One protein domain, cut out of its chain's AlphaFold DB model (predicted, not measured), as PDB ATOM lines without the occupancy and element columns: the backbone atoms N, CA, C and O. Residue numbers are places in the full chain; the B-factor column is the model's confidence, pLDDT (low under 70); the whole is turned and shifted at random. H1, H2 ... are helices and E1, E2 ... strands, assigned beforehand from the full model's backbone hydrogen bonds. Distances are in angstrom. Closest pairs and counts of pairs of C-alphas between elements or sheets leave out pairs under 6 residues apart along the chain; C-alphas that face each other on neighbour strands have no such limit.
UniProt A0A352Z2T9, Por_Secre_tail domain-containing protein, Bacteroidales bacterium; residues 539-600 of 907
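What this domain is: This is residues 539 to 600 of the 907 residues of the protein "Por_Secre_tail domain-containing protein" of Bacteroidales bacterium (UniProt A0A352Z2T9). What does the domain look like? A twisted four-stranded antiparallel sheet, in the order E3, E2, E1, E4, makes one wall, and after a turn at the end of E4 the long strand E5 runs away from it as the other leg of a V, with the short helix H1 in the space between. How much of it is in named elements? The printed part has 62 residues with one named helix and five named strands, H1, E1, E2, E3, E4, E5 along the chain; the class is mostly strand, though under half of the residues, 28, are in named elements. How large is it? It is compact and rounded, with a radius of gyration of the C-alphas of 10.8 A and spans of 26 by 26 by 20 A.

How they stand to each other: How do the sheet's inner strands pair? E1, residues 557 to 559, and E2, residues 564 to 568, form a hairpin, antiparallel at 162 degrees, with N 558 and O 565 2.9 A apart, within hydrogen-bond range. What are the edge strands? E3, residues 572 to 575, forms a hairpin with E2 at 147 degrees, N 566 and O 574 being 3.0 A apart; E1, E2 and E3 are a meander, each strand the antiparallel neighbour of the one before. E4, residues 586 to 590, is antiparallel to E1 at 171 degrees, with N 589 and O 557 2.8 A apart, and this completes a Greek key, a meander whose first strand neighbours the fourth. Where are the other two elements? E5, residues 594 to 600, pairs with no named strand, meets E4 only through their link and is apart from E1, E2 and E3. H1, residues 544 to 547, is on the sheet but only grazes it with residues 544 to 546; the closest C-alphas of H1 and E3 are those of Asn 545 and Trp 573, 6.0 A, and of H1 and E5 those of Ile 547 and Phe 598, 6.4 A. What of the helix's backbone? H1 is too short for any O i to N i+4 pair, and its one O i to N i+3 pair is not within range.

Where its parts are: How long are the sheet's strands? From first to last C-alpha E1 is 7.0 A, E2 13.4 A, E3 10.1 A and E4 12.1 A; C-alpha 557, where E1 begins, is at (119.279, 212.097, 128.309). And the others? H1 is 5.3 A long from C-alpha 544 at (121.620, 215.119, 138.906), and E5 is 19.4 A long, ending at C-alpha 600 at (115.292, 211.721, 151.725).

The domain as a whole: How far does it reach? The two C-alphas farthest apart are those of Gly 570 and Asp 583, 29.4 A, while the first and last printed C-alphas are 4.8 A apart. Are there cuts or long links? The printed part has no cut; the links E1 to E2, E2 to E3 and E4 to E5 are tight, and H1 to E1 and E3 to E4 are short. Is confidence low anywhere? The mean pLDDT of the printed part is 95.3, and no printed residue is under 70.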
ATOM      1  N   LEU A 539     116.174 215.727 149.220       95.06
ATOM      2  CA  LEU A 539     117.401 215.642 149.994       95.06
ATOM      3  C   LEU A 539     118.063 217.024 149.993       95.06
ATOM      4  O   LEU A 539     117.640 217.914 149.256       95.06
ATOM      5  N   ASP A 540     119.057 217.254 150.850       94.50
ATOM      6  CA  ASP A 540     119.764 218.540 150.848       94.50
ATOM      7  C   ASP A 540     120.561 218.739 149.545       94.50
ATOM      8  O   ASP A 540     120.571 219.847 149.012       94.50
ATOM      9  N   ASN A 541     121.120 217.664 148.972       93.88
ATOM     10  CA  ASN A 541     121.708 217.669 147.632       93.88
ATOM     11  C   ASN A 541     120.761 217.016 146.608       93.88
ATOM     12  O   ASN A 541     120.598 215.799 146.587       93.88
ATOM     13  N   MET A 542     120.166 217.837 145.737       95.19
ATOM     14  CA  MET A 542     119.262 217.403 144.659       95.19
ATOM     15  C   MET A 542     119.916 217.426 143.264       95.19
ATOM     16  O   MET A 542     119.226 217.479 142.242       95.19
ATOM     17  N   THR A 543     121.249 217.448 143.188       95.31
ATOM     18  CA  THR A 543     121.954 217.497 141.897       95.31
ATOM     19  C   THR A 543     121.766 216.205 141.106       95.31
ATOM     20  O   THR A 543     121.655 215.122 141.683       95.31
ATOM     21  N   LEU A 544     121.777 216.297 139.772       95.19
ATOM     22  CA  LEU A 544     121.620 215.119 138.906       95.19
ATOM     23  C   LEU A 544     122.706 214.066 139.170       95.19
ATOM     24  O   LEU A 544     122.401 212.882 139.249       95.19
ATOM     25  N   ASN A 545     123.958 214.496 139.355       91.00
ATOM     26  CA  ASN A 545     125.079 213.589 139.630       91.00
ATOM     27  C   ASN A 545     124.895 212.771 140.910       91.00
ATOM     28  O   ASN A 545     125.439 211.675 141.004       91.00
ATOM     29  N   PHE A 546     124.140 213.293 141.874       92.00
ATOM     30  CA  PHE A 546     123.881 212.605 143.125       92.00
ATOM     31  C   PHE A 546     122.613 211.741 143.042       92.00
ATOM     32  O   PHE A 546     122.671 210.524 143.221       92.00
ATOM     33  N   ILE A 547     121.479 212.358 142.696       94.31
ATOM     34  CA  ILE A 547     120.151 211.721 142.717       94.31
ATOM     35  C   ILE A 547     119.972 210.682 141.600       94.31
ATOM     36  O   ILE A 547     119.211 209.732 141.763       94.31
ATOM     37  N   LEU A 548     120.684 210.827 140.480       94.56
ATOM     38  CA  LEU A 548     120.689 209.870 139.368       94.56
ATOM     39  C   LEU A 548     122.039 209.149 139.249       94.56
ATOM     40  O   LEU A 548     122.456 208.785 138.154       94.56
ATOM     41  N   SER A 549     122.750 208.953 140.359       90.69
ATOM     42  CA  SER A 549     124.070 208.304 140.354       90.69
ATOM     43  C   SER A 549     124.044 206.861 139.825       90.69
ATOM     44  O   SER A 549     125.030 206.415 139.237       90.69
ATOM     45  N   SER A 550     122.918 206.154 139.966       91.00
ATOM     46  CA  SER A 550     122.664 204.816 139.407       91.00
ATOM     47  C   SER A 550     122.218 204.820 137.936       91.00
ATOM     48  O   SER A 550     122.222 203.773 137.286       91.00
ATOM     49  N   VAL A 551     121.851 205.982 137.386       94.31
ATOM     50  CA  VAL A 551     121.444 206.150 135.983       94.31
ATOM     51  C   VAL A 551     122.570 206.867 135.251       94.31
ATOM     52  O   VAL A 551     122.634 208.094 135.180       94.31
ATOM     53  N   ASN A 552     123.535 206.067 134.812       92.75
ATOM     54  CA  ASN A 552     124.861 206.527 134.418       92.75
ATOM     55  C   ASN A 552     125.351 205.873 133.114       92.75
ATOM     56  O   ASN A 552     126.557 205.702 132.901       92.75
ATOM     57  N   THR A 553     124.434 205.509 132.219       95.94
ATOM     58  CA  THR A 553     124.807 204.985 130.905       95.94
ATOM     59  C   THR A 553     125.156 206.145 129.982       95.94
ATOM     60  O   THR A 553     124.470 207.164 129.910       95.94
ATOM     61  N   ASN A 554     126.273 206.021 129.265       97.06
ATOM     62  CA  ASN A 554     126.716 207.063 128.348       97.06
ATOM     63  C   ASN A 554     125.647 207.339 127.278       97.06
ATOM     64  O   ASN A 554     125.336 206.450 126.489       97.06
ATOM     65  N   GLY A 555     125.150 208.576 127.216       95.50
ATOM     66  CA  GLY A 555     124.066 208.968 126.315       95.50
ATOM     67  C   GLY A 555     122.681 209.029 126.959       95.50
ATOM     68  O   GLY A 555     121.762 209.502 126.291       95.50
ATOM     69  N   ASP A 556     122.520 208.639 128.232       98.06
ATOM     70  CA  ASP A 556     121.276 208.891 128.969       98.06
ATOM     71  C   ASP A 556     120.947 210.389 128.910       98.06
ATOM     72  O   ASP A 556     121.809 211.243 129.138       98.06
ATOM     73  N   TYR A 557     119.707 210.724 128.567       98.19
ATOM     74  CA  TYR A 557     119.279 212.097 128.309       98.19
ATOM     75  C   TYR A 557     118.055 212.439 129.140       98.19
ATOM     76  O   TYR A 557     117.081 211.696 129.141       98.19
ATOM     77  N   ILE A 558     118.061 213.590 129.803       98.44
ATOM     78  CA  ILE A 558     116.945 214.073 130.617       98.44
ATOM     79  C   ILE A 558     116.593 215.507 130.243       98.44
ATOM     80  O   ILE A 558     117.466 216.340 129.993       98.44
ATOM     81  N   LYS A 559     115.296 215.814 130.230       98.00
ATOM     82  CA  LYS A 559     114.779 217.169 130.039       98.00
ATOM     83  C   LYS A 559     113.580 217.453 130.933       98.00
ATOM     84  O   LYS A 559     112.779 216.566 131.222       98.00
ATOM     85  N   ASN A 560     113.430 218.715 131.307       97.38
ATOM     86  CA  ASN A 560     112.169 219.280 131.780       97.38
ATOM     87  C   ASN A 560     111.645 220.275 130.722       97.38
ATOM     88  O   ASN A 560     112.117 220.287 129.585       97.38
ATOM     89  N   HIS A 561     110.679 221.122 131.080       94.06
ATOM     90  CA  HIS A 561     110.081 222.078 130.143       94.06
ATOM     91  C   HIS A 561     111.071 223.088 129.524       94.06
ATOM     92  O   HIS A 561     110.801 223.634 128.458       94.06
ATOM     93  N   SER A 562     112.195 223.387 130.183       94.50
ATOM     94  CA  SER A 562     113.087 224.495 129.789       94.50
ATOM     95  C   SER A 562     114.567 224.133 129.734       94.50
ATOM     96  O   SER A 562     115.353 224.876 129.147       94.50
ATOM     97  N   ASN A 563     114.964 223.014 130.330       98.12
ATOM     98  CA  ASN A 563     116.351 222.606 130.482       98.12
ATOM     99  C   ASN A 563     116.522 221.132 130.131       98.12
ATOM    100  O   ASN A 563     115.592 220.332 130.242       98.12
ATOM    101  N   SER A 564     117.743 220.767 129.755       98.25
ATOM    102  CA  SER A 564     118.119 219.387 129.463       98.25
ATOM    103  C   SER A 564     119.574 219.103 129.803       98.25
ATOM    104  O   SER A 564     120.376 220.028 129.991       98.25
ATOM    105  N   SER A 565     119.916 217.824 129.933       98.50
ATOM    106  CA  SER A 565     121.277 217.332 130.161       98.50
ATOM    107  C   SER A 565     121.463 215.920 129.626       98.50
ATOM    108  O   SER A 565     120.504 215.158 129.513       98.50
ATOM    109  N   THR A 566     122.711 215.586 129.312       98.31
ATOM    110  CA  THR A 566     123.139 214.263 128.846       98.31
ATOM    111  C   THR A 566     124.222 213.733 129.775       98.31
ATOM    112  O   THR A 566     125.090 214.493 130.210       98.31
ATOM    113  N   TYR A 567     124.186 212.439 130.076       97.81
ATOM    114  CA  TYR A 567     125.230 211.775 130.839       97.81
ATOM    115  C   TYR A 567     126.409 211.383 129.941       97.81
ATOM    116  O   TYR A 567     126.238 210.704 128.922       97.81
ATOM    117  N   TYR A 568     127.620 211.760 130.353       96.00
ATOM    118  CA  TYR A 568     128.871 211.353 129.716       96.00
ATOM    119  C   TYR A 568     129.713 210.527 130.687       96.00
ATOM    120  O   TYR A 568     130.063 210.990 131.778       96.00
ATOM    121  N   SER A 569     130.081 209.309 130.282       92.75
ATOM    122  CA  SER A 569     130.870 208.411 131.135       92.75
ATOM    123  C   SER A 569     132.198 209.058 131.546       92.75
ATOM    124  O   SER A 569     132.924 209.600 130.711       92.75
ATOM    125  N   GLY A 570     132.494 209.038 132.848       88.00
ATOM    126  CA  GLY A 570     133.688 209.656 133.438       88.00
ATOM    127  C   GLY A 570     133.596 211.167 133.700       88.00
ATOM    128  O   GLY A 570     134.466 211.696 134.385       88.00
ATOM    129  N   TYR A 571     132.554 211.851 133.212       89.56
ATOM    130  CA  TYR A 571     132.349 213.297 133.413       89.56
ATOM    131  C   TYR A 571     131.038 213.636 134.138       89.56
ATOM    132  O   TYR A 571     130.938 214.708 134.732       89.56
ATOM    133  N   GLY A 572     130.055 212.730 134.127       92.69
ATOM    134  CA  GLY A 572     128.758 212.920 134.773       92.69
ATOM    135  C   GLY A 572     127.722 213.600 133.874       92.69
ATOM    136  O   GLY A 572     127.862 213.656 132.650       92.69
ATOM    137  N   TRP A 573     126.661 214.107 134.496       96.19
ATOM    138  CA  TRP A 573     125.598 214.858 133.834       96.19
ATOM    139  C   TRP A 573     126.087 216.237 133.391       96.19
ATOM    140  O   TRP A 573     126.576 217.025 134.202       96.19
ATOM    141  N   PHE A 574     125.910 216.548 132.107       95.88
ATOM    142  CA  PHE A 574     126.298 217.828 131.523       95.88
ATOM    143  C   PHE A 574     125.146 218.460 130.736       95.88
ATOM    144  O   PHE A 574     124.548 217.833 129.859       95.88
ATOM    145  N   GLY A 575     124.864 219.731 131.021       96.31
ATOM    146  CA  GLY A 575     123.858 220.524 130.325       96.31
ATOM    147  C   GLY A 575     123.306 221.652 131.193       96.31
ATOM    148  O   GLY A 575     123.929 222.080 132.161       96.31
ATOM    149  N   SER A 576     122.134 222.161 130.816       97.75
ATOM    150  CA  SER A 576     121.470 223.268 131.523       97.75
ATOM    151  C   SER A 576     120.611 222.813 132.708       97.75
ATOM    152  O   SER A 576     120.201 223.645 133.513       97.75
ATOM    153  N   LEU A 577     120.326 221.512 132.814       97.94
ATOM    154  CA  LEU A 577     119.563 220.910 133.903       97.94
ATOM    155  C   LEU A 577     120.524 220.279 134.917       97.94
ATOM    156  O   LEU A 577     121.040 219.195 134.691       97.94
ATOM    157  N   THR A 578     120.773 220.953 136.036       95.62
ATOM    158  CA  THR A 578     121.779 220.512 137.024       95.62
ATOM    159  C   THR A 578     121.183 219.971 138.325       95.62
ATOM    160  O   THR A 578     121.866 219.253 139.057       95.62
ATOM    161  N   VAL A 579     119.905 220.259 138.590       96.06
ATOM    162  CA  VAL A 579     119.175 219.878 139.807       96.06
ATOM    163  C   VAL A 579     117.797 219.328 139.443       96.06
ATOM    164  O   VAL A 579     117.151 219.834 138.524       96.06
ATOM    165  N   ILE A 580     117.348 218.308 140.177       96.19
ATOM    166  CA  ILE A 580     115.975 217.805 140.120       96.19
ATOM    167  C   ILE A 580     115.135 218.506 141.188       96.19
ATOM    168  O   ILE A 580     115.383 218.413 142.385       96.19
ATOM    169  N   GLU A 581     114.105 219.199 140.739       95.88
ATOM    170  CA  GLU A 581     113.092 219.842 141.564       95.88
ATOM    171  C   GLU A 581     111.782 219.039 141.531       95.88
ATOM    172  O   GLU A 581     111.367 218.604 140.449       95.88
ATOM    173  N   PRO A 582     111.109 218.854 142.680       95.38
ATOM    174  CA  PRO A 582     109.936 217.988 142.789       95.38
ATOM    175  C   PRO A 582     108.673 218.561 142.127       95.38
ATOM    176  O   PRO A 582     107.728 217.835 141.845       95.38
ATOM    177  N   ASP A 583     108.638 219.866 141.852       95.38
ATOM    178  CA  ASP A 583     107.500 220.549 141.225       95.38
ATOM    179  C   ASP A 583     107.457 220.408 139.695       95.38
ATOM    180  O   ASP A 583     106.550 220.946 139.057       95.38
ATOM    181  N   LYS A 584     108.386 219.651 139.098       97.25
ATOM    182  CA  LYS A 584     108.519 219.487 137.645       97.25
ATOM    183  C   LYS A 584     108.314 218.041 137.198       97.25
ATOM    184  O   LYS A 584     108.666 217.095 137.896       97.25
ATOM    185  N   LEU A 585     107.807 217.897 135.975       98.19
ATOM    186  CA  LEU A 585     107.899 216.658 135.199       98.19
ATOM    187  C   LEU A 585     109.270 216.582 134.510       98.19
ATOM    188  O   LEU A 585     109.726 217.558 133.903       98.19
ATOM    189  N   TYR A 586     109.859 215.390 134.530       98.25
ATOM    190  CA  TYR A 586     111.048 215.029 133.769       98.25
ATOM    191  C   TYR A 586     110.708 213.972 132.729       98.25
ATOM    192  O   TYR A 586     110.020 212.996 133.019       98.25
ATOM    193  N   LYS A 587     111.220 214.164 131.513       98.00
ATOM    194  CA  LYS A 587     111.221 213.149 130.458       98.00
ATOM    195  C   LYS A 587     112.655 212.702 130.248       98.00
ATOM    196  O   LYS A 587     113.513 213.541 129.964       98.00
ATOM    197  N   MET A 588     112.909 211.410 130.387       97.81
ATOM    198  CA  MET A 588     114.255 210.855 130.346       97.81
ATOM    199  C   MET A 588     114.338 209.689 129.372       97.81
ATOM    200  O   MET A 588     113.567 208.749 129.500       97.81
ATOM    201  N   ASN A 589     115.255 209.758 128.413       97.69
ATOM    202  CA  ASN A 589     115.606 208.652 127.536       97.69
ATOM    203  C   ASN A 589     116.808 207.913 128.133       97.69
ATOM    204  O   ASN A 589     117.911 208.465 128.175       97.69
ATOM    205  N   VAL A 590     116.579 206.701 128.627       97.25
ATOM    206  CA  VAL A 590     117.598 205.864 129.260       97.25
ATOM    207  C   VAL A 590     118.044 204.792 128.267       97.25
ATOM    208  O   VAL A 590     117.215 204.106 127.678       97.25
ATOM    209  N   GLN A 591     119.352 204.643 128.073       95.69
ATOM    210  CA  GLN A 591     119.942 203.698 127.118       95.69
ATOM    211  C   GLN A 591     119.908 202.248 127.614       95.69
ATOM    212  O   GLN A 591     120.031 201.323 126.822       95.69
ATOM    213  N   ASN A 592     119.793 202.040 128.926       92.88
ATOM    214  CA  ASN A 592     119.649 200.726 129.540       92.88
ATOM    215  C   ASN A 592     118.804 200.845 130.810       92.88
ATOM    216  O   ASN A 592     119.055 201.732 131.625       92.88
ATOM    217  N   GLY A 593     117.829 199.954 130.989       91.38
ATOM    218  CA  GLY A 593     116.933 199.997 132.143       91.38
ATOM    219  C   GLY A 593     117.697 200.062 133.471       91.38
ATOM    220  O   GLY A 593     118.665 199.330 133.684       91.38
ATOM    221  N   SER A 594     117.269 200.954 134.363       93.88
ATOM    222  CA  SER A 594     117.919 201.198 135.656       93.88
ATOM    223  C   SER A 594     116.900 201.644 136.706       93.88
ATOM    224  O   SER A 594     115.756 201.968 136.390       93.88
ATOM    225  N   ILE A 595     117.307 201.656 137.970       94.38
ATOM    226  CA  ILE A 595     116.499 202.148 139.087       94.38
ATOM    227  C   ILE A 595     117.147 203.427 139.597       94.38
ATOM    228  O   ILE A 595     118.310 203.412 139.999       94.38
ATOM    229  N   ALA A 596     116.403 204.531 139.591       93.94
ATOM    230  CA  ALA A 596     116.813 205.751 140.274       93.94
ATOM    231  C   ALA A 596     116.289 205.705 141.709       93.94
ATOM    232  O   ALA A 596     115.075 205.681 141.931       93.94
ATOM    233  N   GLU A 597     117.201 205.689 142.679       94.00
ATOM    234  CA  GLU A 597     116.853 205.589 144.090       94.00
ATOM    235  C   GLU A 597     117.714 206.482 144.976       94.00
ATOM    236  O   GLU A 597     118.909 206.667 144.753       94.00
ATOM    237  N   PHE A 598     117.085 207.041 146.004       94.31
ATOM    238  CA  PHE A 598     117.759 207.745 147.089       94.31
ATOM    239  C   PHE A 598     116.833 207.809 148.304       94.31
ATOM    240  O   PHE A 598     115.615 207.683 148.193       94.31
ATOM    241  N   THR A 599     117.400 208.024 149.486       94.75
ATOM    242  CA  THR A 599     116.611 208.270 150.698       94.75
ATOM    243  C   THR A 599     116.606 209.760 151.020       94.75
ATOM    244  O   THR A 599     117.653 210.400 150.976       94.75
ATOM    245  N   GLY A 600     115.441 210.314 151.357       95.44
ATOM    246  CA  GLY A 600     115.292 211.721 151.725       95.44
ATOM    247  C   GLY A 600     114.039 211.985 152.556       95.44
ATOM    248  O   GLY A 600     113.439 211.069 153.110       95.44
TER     249      GLY A 600